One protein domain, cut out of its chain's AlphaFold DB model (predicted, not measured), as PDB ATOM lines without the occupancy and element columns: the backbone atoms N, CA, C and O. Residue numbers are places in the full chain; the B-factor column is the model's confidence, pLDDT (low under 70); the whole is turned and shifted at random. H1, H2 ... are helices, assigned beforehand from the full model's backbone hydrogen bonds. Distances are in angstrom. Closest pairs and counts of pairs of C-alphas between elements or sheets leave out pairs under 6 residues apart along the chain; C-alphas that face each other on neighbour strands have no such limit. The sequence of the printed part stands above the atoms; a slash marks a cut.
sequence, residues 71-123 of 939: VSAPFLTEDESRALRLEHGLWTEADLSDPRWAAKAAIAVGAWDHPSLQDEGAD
ATOM      1  N   VAL A  71      27.254  -2.095  26.788       91.31
ATOM      2  CA  VAL A  71      27.721  -2.365  28.160       91.31
ATOM      3  C   VAL A  71      28.993  -3.218  28.187       91.31
ATOM      4  O   VAL A  71      29.846  -3.034  29.054       91.31
ATOM      5  N   SER A  72      29.139  -4.140  27.232       90.94
ATOM      6  CA  SER A  72      30.315  -5.013  27.097       90.94
ATOM      7  C   SER A  72      31.348  -4.494  26.088       90.94
ATOM      8  O   SER A  72      32.145  -5.276  25.563       90.94
ATOM      9  N   ALA A  73      31.320  -3.201  25.752       93.25
ATOM     10  CA  ALA A  73      32.242  -2.647  24.773       93.25
ATOM     11  C   ALA A  73      33.695  -2.695  25.295       93.25
ATOM     12  O   ALA A  73      33.963  -2.260  26.413       93.25
ATOM     13  N   PRO A  74      34.664  -3.179  24.490       91.00
ATOM     14  CA  PRO A  74      36.015  -3.500  24.968       91.00
ATOM     15  C   PRO A  74      36.863  -2.278  25.350       91.00
ATOM     16  O   PRO A  74      37.963  -2.442  25.865       91.00
ATOM     17  N   PHE A  75      36.391  -1.068  25.046       92.69
ATOM     18  CA  PHE A  75      37.068   0.188  25.364       92.69
ATOM     19  C   PHE A  75      36.565   0.839  26.658       92.69
ATOM     20  O   PHE A  75      37.114   1.867  27.044       92.69
ATOM     21  N   LEU A  76      35.536   0.281  27.304       92.81
ATOM     22  CA  LEU A  76      35.043   0.779  28.584       92.81
ATOM     23  C   LEU A  76      35.941   0.297  29.721       92.81
ATOM     24  O   LEU A  76      36.340  -0.869  29.770       92.81
ATOM     25  N   THR A  77      36.220   1.189  30.662       93.31
ATOM     26  CA  THR A  77      36.744   0.820  31.977       93.31
ATOM     27  C   THR A  77      35.693   0.040  32.774       93.31
ATOM     28  O   THR A  77      34.499   0.083  32.465       93.31
ATOM     29  N   GLU A  78      36.113  -0.674  33.824       88.06
ATOM     30  CA  GLU A  78      35.166  -1.404  34.682       88.06
ATOM     31  C   GLU A  78      34.157  -0.454  35.344       88.06
ATOM     32  O   GLU A  78      32.974  -0.775  35.407       88.06
ATOM     33  N   ASP A  79      34.591   0.744  35.748       86.38
ATOM     34  CA  ASP A  79      33.714   1.758  36.338       86.38
ATOM     35  C   ASP A  79      32.691   2.299  35.326       86.38
ATOM     36  O   ASP A  79      31.517   2.454  35.660       86.38
ATOM     37  N   GLU A  80      33.090   2.528  34.069       90.12
ATOM     38  CA  GLU A  80      32.164   2.943  33.003       90.12
ATOM     39  C   GLU A  80      31.180   1.824  32.635       90.12
ATOM     40  O   GLU A  80      29.986   2.078  32.456       90.12
ATOM     41  N   SER A  81      31.648   0.571  32.561       89.06
ATOM     42  CA  SER A  81      30.774  -0.582  32.325       89.06
ATOM     43  C   SER A  81      29.787  -0.764  33.480       89.06
ATOM     44  O   SER A  81      28.593  -0.943  33.238       89.06
ATOM     45  N   ARG A  82      30.244  -0.643  34.732       88.44
ATOM     46  CA  ARG A  82      29.402  -0.671  35.934       88.44
ATOM     47  C   ARG A  82      28.359   0.446  35.922       88.44
ATOM     48  O   ARG A  82      27.185   0.169  36.159       88.44
ATOM     49  N   ALA A  83      28.749   1.679  35.600       88.00
ATOM     50  CA  ALA A  83      27.824   2.805  35.505       88.00
ATOM     51  C   ALA A  83      26.730   2.558  34.452       88.00
ATOM     52  O   ALA A  83      25.554   2.808  34.720       88.00
ATOM     53  N   LEU A  84      27.089   1.999  33.288       90.62
ATOM     54  CA  LEU A  84      26.121   1.609  32.259       90.62
ATOM     55  C   LEU A  84      25.230   0.443  32.703       90.62
ATOM     56  O   LEU A  84      24.030   0.468  32.431       90.62
ATOM     57  N   ARG A  85      25.772  -0.564  33.403       92.44
ATOM     58  CA  ARG A  85      24.964  -1.657  33.972       92.44
ATOM     59  C   ARG A  85      23.904  -1.113  34.925       92.44
ATOM     60  O   ARG A  85      22.745  -1.497  34.814       92.44
ATOM     61  N   LEU A  86      24.280  -0.197  35.813       90.94
ATOM     62  CA  LEU A  86      23.365   0.421  36.774       90.94
ATOM     63  C   LEU A  86      22.316   1.305  36.103       90.94
ATOM     64  O   LEU A  86      21.132   1.184  36.395       90.94
ATOM     65  N   GLU A  87      22.736   2.148  35.161       90.81
ATOM     66  CA  GLU A  87      21.848   3.023  34.392       90.81
ATOM     67  C   GLU A  87      20.780   2.258  33.594       90.81
ATOM     68  O   GLU A  87      19.714   2.805  33.330       90.81
ATOM     69  N   HIS A  88      21.055   1.008  33.219       94.44
ATOM     70  CA  HIS A  88      20.202   0.199  32.352       94.44
ATOM     71  C   HIS A  88      19.613  -1.049  33.023       94.44
ATOM     72  O   HIS A  88      19.171  -1.968  32.332       94.44
ATOM     73  N   GLY A  89      19.594  -1.137  34.352       93.88
ATOM     74  CA  GLY A  89      18.928  -2.271  34.997       93.88
ATOM     75  C   GLY A  89      19.696  -3.593  34.970       93.88
ATOM     76  O   GLY A  89      19.116  -4.619  35.311       93.88
ATOM     77  N   LEU A  90      20.967  -3.608  34.558       94.44
ATOM     78  CA  LEU A  90      21.791  -4.809  34.346       94.44
ATOM     79  C   LEU A  90      22.833  -5.037  35.455       94.44
ATOM     80  O   LEU A  90      23.816  -5.748  35.248       94.44
ATOM     81  N   TRP A  91      22.649  -4.407  36.614       92.94
ATOM     82  CA  TRP A  91      23.559  -4.534  37.751       92.94
ATOM     83  C   TRP A  91      23.584  -5.953  38.335       92.94
ATOM     84  O   TRP A  91      22.603  -6.703  38.270       92.94
ATOM     85  N   THR A  92      24.720  -6.293  38.931       90.75
ATOM     86  CA  THR A  92      24.936  -7.496  39.745       90.75
ATOM     87  C   THR A  92      24.909  -7.146  41.233       90.75
ATOM     88  O   THR A  92      25.049  -5.978  41.586       90.75
ATOM     89  N   GLU A  93      24.797  -8.133  42.124       87.62
ATOM     90  CA  GLU A  93      24.908  -7.897  43.577       87.62
ATOM     91  C   GLU A  93      26.211  -7.173  43.948       87.62
ATOM     92  O   GLU A  93      26.219  -6.256  44.766       87.62
ATOM     93  N   ALA A  94      27.318  -7.513  43.278       87.56
ATOM     94  CA  ALA A  94      28.601  -6.855  43.496       87.56
ATOM     95  C   ALA A  94      28.549  -5.352  43.166       87.56
ATOM     96  O   ALA A  94      29.213  -4.558  43.837       87.56
ATOM     97  N   ASP A  95      27.766  -4.947  42.159       88.62
ATOM     98  CA  ASP A  95      27.599  -3.547  41.745       88.62
ATOM     99  C   ASP A  95      26.901  -2.680  42.808       88.62
ATOM    100  O   ASP A  95      27.125  -1.471  42.835       88.62
ATOM    101  N   LEU A  96      26.137  -3.290  43.719       90.69
ATOM    102  CA  LEU A  96      25.323  -2.612  44.737       90.69
ATOM    103  C   LEU A  96      26.027  -2.425  46.089       90.69
ATOM    104  O   LEU A  96      25.429  -1.942  47.043       90.69
ATOM    105  N   SER A  97      27.307  -2.787  46.181       87.19
ATOM    106  CA  SER A  97      28.103  -2.633  47.410       87.19
ATOM    107  C   SER A  97      28.361  -1.172  47.815       87.19
ATOM    108  O   SER A  97      28.650  -0.910  48.979       87.19
ATOM    109  N   ASP A  98      28.264  -0.224  46.876       86.94
ATOM    110  CA  ASP A  98      28.352   1.218  47.145       86.94
ATOM    111  C   ASP A  98      26.936   1.782  47.378       86.94
ATOM    112  O   ASP A  98      26.087   1.656  46.482       86.94
ATOM    113  N   PRO A  99      26.670   2.444  48.523       85.81
ATOM    114  CA  PRO A  99      25.371   3.047  48.820       85.81
ATOM    115  C   PRO A  99      24.838   3.972  47.719       85.81
ATOM    116  O   PRO A  99      23.633   3.996  47.473       85.81
ATOM    117  N   ARG A 100      25.711   4.670  46.979       87.56
ATOM    118  CA  ARG A 100      25.311   5.537  45.854       87.56
ATOM    119  C   ARG A 100      24.627   4.762  44.740       87.56
ATOM    120  O   ARG A 100      23.609   5.185  44.198       87.56
ATOM    121  N   TRP A 101      25.189   3.608  44.400       89.12
ATOM    122  CA  TRP A 101      24.673   2.753  43.341       89.12
ATOM    123  C   TRP A 101      23.456   1.960  43.802       89.12
ATOM    124  O   TRP A 101      22.499   1.821  43.037       89.12
ATOM    125  N   ALA A 102      23.448   1.527  45.065       92.75
ATOM    126  CA  ALA A 102      22.276   0.928  45.689       92.75
ATOM    127  C   ALA A 102      21.082   1.896  45.718       92.75
ATOM    128  O   ALA A 102      19.971   1.486  45.408       92.75
ATOM    129  N   ALA A 103      21.292   3.186  46.014       93.88
ATOM    130  CA  ALA A 103      20.239   4.207  45.978       93.88
ATOM    131  C   ALA A 103      19.625   4.357  44.578       93.88
ATOM    132  O   ALA A 103      18.405   4.318  44.428       93.88
ATOM    133  N   LYS A 104      20.456   4.425  43.535       92.88
ATOM    134  CA  LYS A 104      19.973   4.502  42.150       92.88
ATOM    135  C   LYS A 104      19.190   3.254  41.725       92.88
ATOM    136  O   LYS A 104      18.150   3.369  41.077       92.88
ATOM    137  N   ALA A 105      19.663   2.066  42.105       95.56
ATOM    138  CA  ALA A 105      18.940   0.816  41.874       95.56
ATOM    139  C   ALA A 105      17.605   0.796  42.633       95.56
ATOM    140  O   ALA A 105      16.586   0.423  42.051       95.56
ATOM    141  N   ALA A 106      17.595   1.270  43.883       96.25
ATOM    142  CA  ALA A 106      16.397   1.386  44.702       96.25
ATOM    143  C   ALA A 106      15.331   2.252  44.020       96.25
ATOM    144  O   ALA A 106      14.203   1.775  43.914       96.25
ATOM    145  N   ILE A 107      15.704   3.424  43.467       95.56
ATOM    146  CA  ILE A 107      14.837   4.309  42.652       95.56
ATOM    147  C   ILE A 107      14.319   3.628  41.378       95.56
ATOM    148  O   ILE A 107      13.179   3.833  40.968       95.56
ATOM    149  N   ALA A 108      15.116   2.790  40.725       95.69
ATOM    150  CA  ALA A 108      14.659   2.127  39.509       95.69
ATOM    151  C   ALA A 108      13.569   1.066  39.775       95.69
ATOM    152  O   ALA A 108      12.685   0.880  38.930       95.69
ATOM    153  N   VAL A 109      13.621   0.382  40.928       96.81
ATOM    154  CA  VAL A 109      12.766  -0.785  41.230       96.81
ATOM    155  C   VAL A 109      11.541  -0.515  42.102       96.81
ATOM    156  O   VAL A 109      10.691  -1.395  42.204       96.81
ATOM    157  N   GLY A 110      11.402   0.653  42.729       95.94
ATOM    158  CA  GLY A 110      10.274   0.897  43.648       95.94
ATOM    159  C   GLY A 110      10.609   0.897  45.139       95.94
ATOM    160  O   GLY A 110       9.688   1.001  45.943       95.94
ATOM    161  N   ALA A 111      11.874   0.736  45.537       96.62
ATOM    162  CA  ALA A 111      12.261   0.523  46.935       96.62
ATOM    163  C   ALA A 111      12.564   1.849  47.670       96.62
ATOM    164  O   ALA A 111      13.706   2.117  48.035       96.62
ATOM    165  N   TRP A 112      11.558   2.711  47.848       94.94
ATOM    166  CA  TRP A 112      11.741   4.124  48.245       94.94
ATOM    167  C   TRP A 112      12.256   4.357  49.679       94.94
ATOM    168  O   TRP A 112      12.791   5.416  49.987       94.94
ATOM    169  N   ASP A 113      12.123   3.375  50.558       92.38
ATOM    170  CA  ASP A 113      12.630   3.344  51.938       92.38
ATOM    171  C   ASP A 113      13.900   2.500  52.084       92.38
ATOM    172  O   ASP A 113      14.339   2.243  53.206       92.38
ATOM    173  N   HIS A 114      14.492   2.035  50.979       95.44
ATOM    174  CA  HIS A 114      15.722   1.259  51.054       95.44
ATOM    175  C   HIS A 114      16.807   2.066  51.803       95.44
ATOM    176  O   HIS A 114      16.988   3.252  51.504       95.44
ATOM    177  N   PRO A 115      17.568   1.465  52.744       94.44
ATOM    178  CA  PRO A 115      18.486   2.205  53.616       94.44
ATOM    179  C   PRO A 115      19.508   3.082  52.884       94.44
ATOM    180  O   PRO A 115      19.897   4.130  53.392       94.44
ATOM    181  N   SER A 116      19.915   2.699  51.670       94.69
ATOM    182  CA  SER A 116      20.848   3.493  50.862       94.69
ATOM    183  C   SER A 116      20.309   4.869  50.450       94.69
ATOM    184  O   SER A 116      21.102   5.757  50.159       94.69
ATOM    185  N   LEU A 117      18.989   5.079  50.445       94.31
ATOM    186  CA  LEU A 117      18.367   6.386  50.186       94.31
ATOM    187  C   LEU A 117      18.427   7.324  51.405       94.31
ATOM    188  O   LEU A 117      18.167   8.522  51.292       94.31
ATOM    189  N   GLN A 118      18.809   6.797  52.568       90.94
ATOM    190  CA  GLN A 118      19.072   7.579  53.776       90.94
ATOM    191  C   GLN A 118      20.566   7.875  53.968       90.94
ATOM    192  O   GLN A 118      20.925   8.663  54.841       90.94
ATOM    193  N   ASP A 119      21.438   7.277  53.151       92.56
ATOM    194  CA  ASP A 119      22.882   7.495  53.207       92.56
ATOM    195  C   ASP A 119      23.246   8.894  52.676       92.56
ATOM    196  O   ASP A 119      22.792   9.313  51.608       92.56
ATOM    197  N   GLU A 120      24.077   9.634  53.414       89.44
ATOM    198  CA  GLU A 120      24.521  10.980  53.016       89.44
ATOM    199  C   GLU A 120      25.391  10.976  51.752       89.44
ATOM    200  O   GLU A 120      25.497  11.998  51.075       89.44
ATOM    201  N   GLY A 121      26.010   9.841  51.425       87.69
ATOM    202  CA  GLY A 121      26.803   9.658  50.222       87.69
ATOM    203  C   GLY A 121      25.970   9.516  48.950       87.69
ATOM    204  O   GLY A 121      26.521   9.751  47.874       87.69
ATOM    205  N   ALA A 122      24.686   9.147  49.043       92.62
ATOM    206  CA  ALA A 122      23.793   9.009  47.892       92.62
ATOM    207  C   ALA A 122      23.459  10.366  47.244       92.62
ATOM    208  O   ALA A 122      23.441  11.402  47.908       92.62
ATOM    209  N   ASP A 123      23.179  10.355  45.934       92.88
ATOM    210  CA  ASP A 123      22.842  11.573  45.187       92.88
ATOM    211  C   ASP A 123      21.600  12.243  45.813       92.88
ATOM    212  O   ASP A 123      20.548  11.598  45.910       92.88
TER     213      ASP A 123
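AT A GLANCE: This is residues 71 to 123 of the 939 residues of an uncharacterized protein of Phycisphaerales bacterium (UniProt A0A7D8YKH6). Two helices, H1 and H3, run the same way and stand loosely side by side, with the short H2 set to one side over the gap between them. Loops make the two far ends: residues 71 to 77 fold back beyond H1 on its side away from H3, and residues 110 to 123 wind beyond H3 on its side away from H1. The printed part has 53 residues with three named helices in the order H1, H2, H3 and no named strand; the class is all helix, though under half of the residues, 26 of 53, are in named elements. The whole is compact, with a radius of gyration of the C-alphas of 11.4 A, yet elongated in outline, spanning 36 by 20 by 17 A.

HOW THE PARTS SIT: The longest helix by residues is H3, residues 99 to 109. H1, residues 78 to 87, and H3 only just touch, with 3 pairs of C-alphas within 8 A; the closest are those of Leu 86 and Ala 105, 6.8 A apart. Their lines stand at a shallow tilt of 32 degrees, and they run the same way, with their centres 13.0 A apart. H2, residues 93 to 97, and H3 touch only at the corner by their link, where the closest C-alphas, those of Leu 96 and Ala 102, are 4.8 A apart. H1 and H2 are close but not clearly touching: their closest C-alphas, those of Arg 82 and Asp 95, are 6.7 A apart. In H1 and H3 every O i to N i+4 pair is within hydrogen-bond range; in H2 it is 0 of 1, beside 1 of 2 O i to N i+3 pairs.

IN THESE COORDINATES: H3 measures 15.2 A from C-alpha 99 at (25.371, 3.047, 48.820) to C-alpha 109 at (12.766, -0.785, 41.230). H1 measures 14.0 A from its first C-alpha, that of Glu 78 at (35.166, -1.404, 34.682), to that of Glu 87. H2, from Glu 93 to Ser 97, is 7.3 A long.

THE WHOLE: The two C-alphas farthest apart are those of Pro 74 and Asp 113, 36.3 A, while those of Val 71 and Asp 123, the first and last printed, are 22.5 A apart. The links H1 to H2, with 5 residues, and H2 to H3, with 1 residue, are tight. Residues 110 to 123 form a stretch of 14 residues with no named element, their C-alphas 11 to 16 A from the mean of the C-alphas. The printed part has no cut. The mean pLDDT of the printed part is 91.7, and no printed residue is under 70.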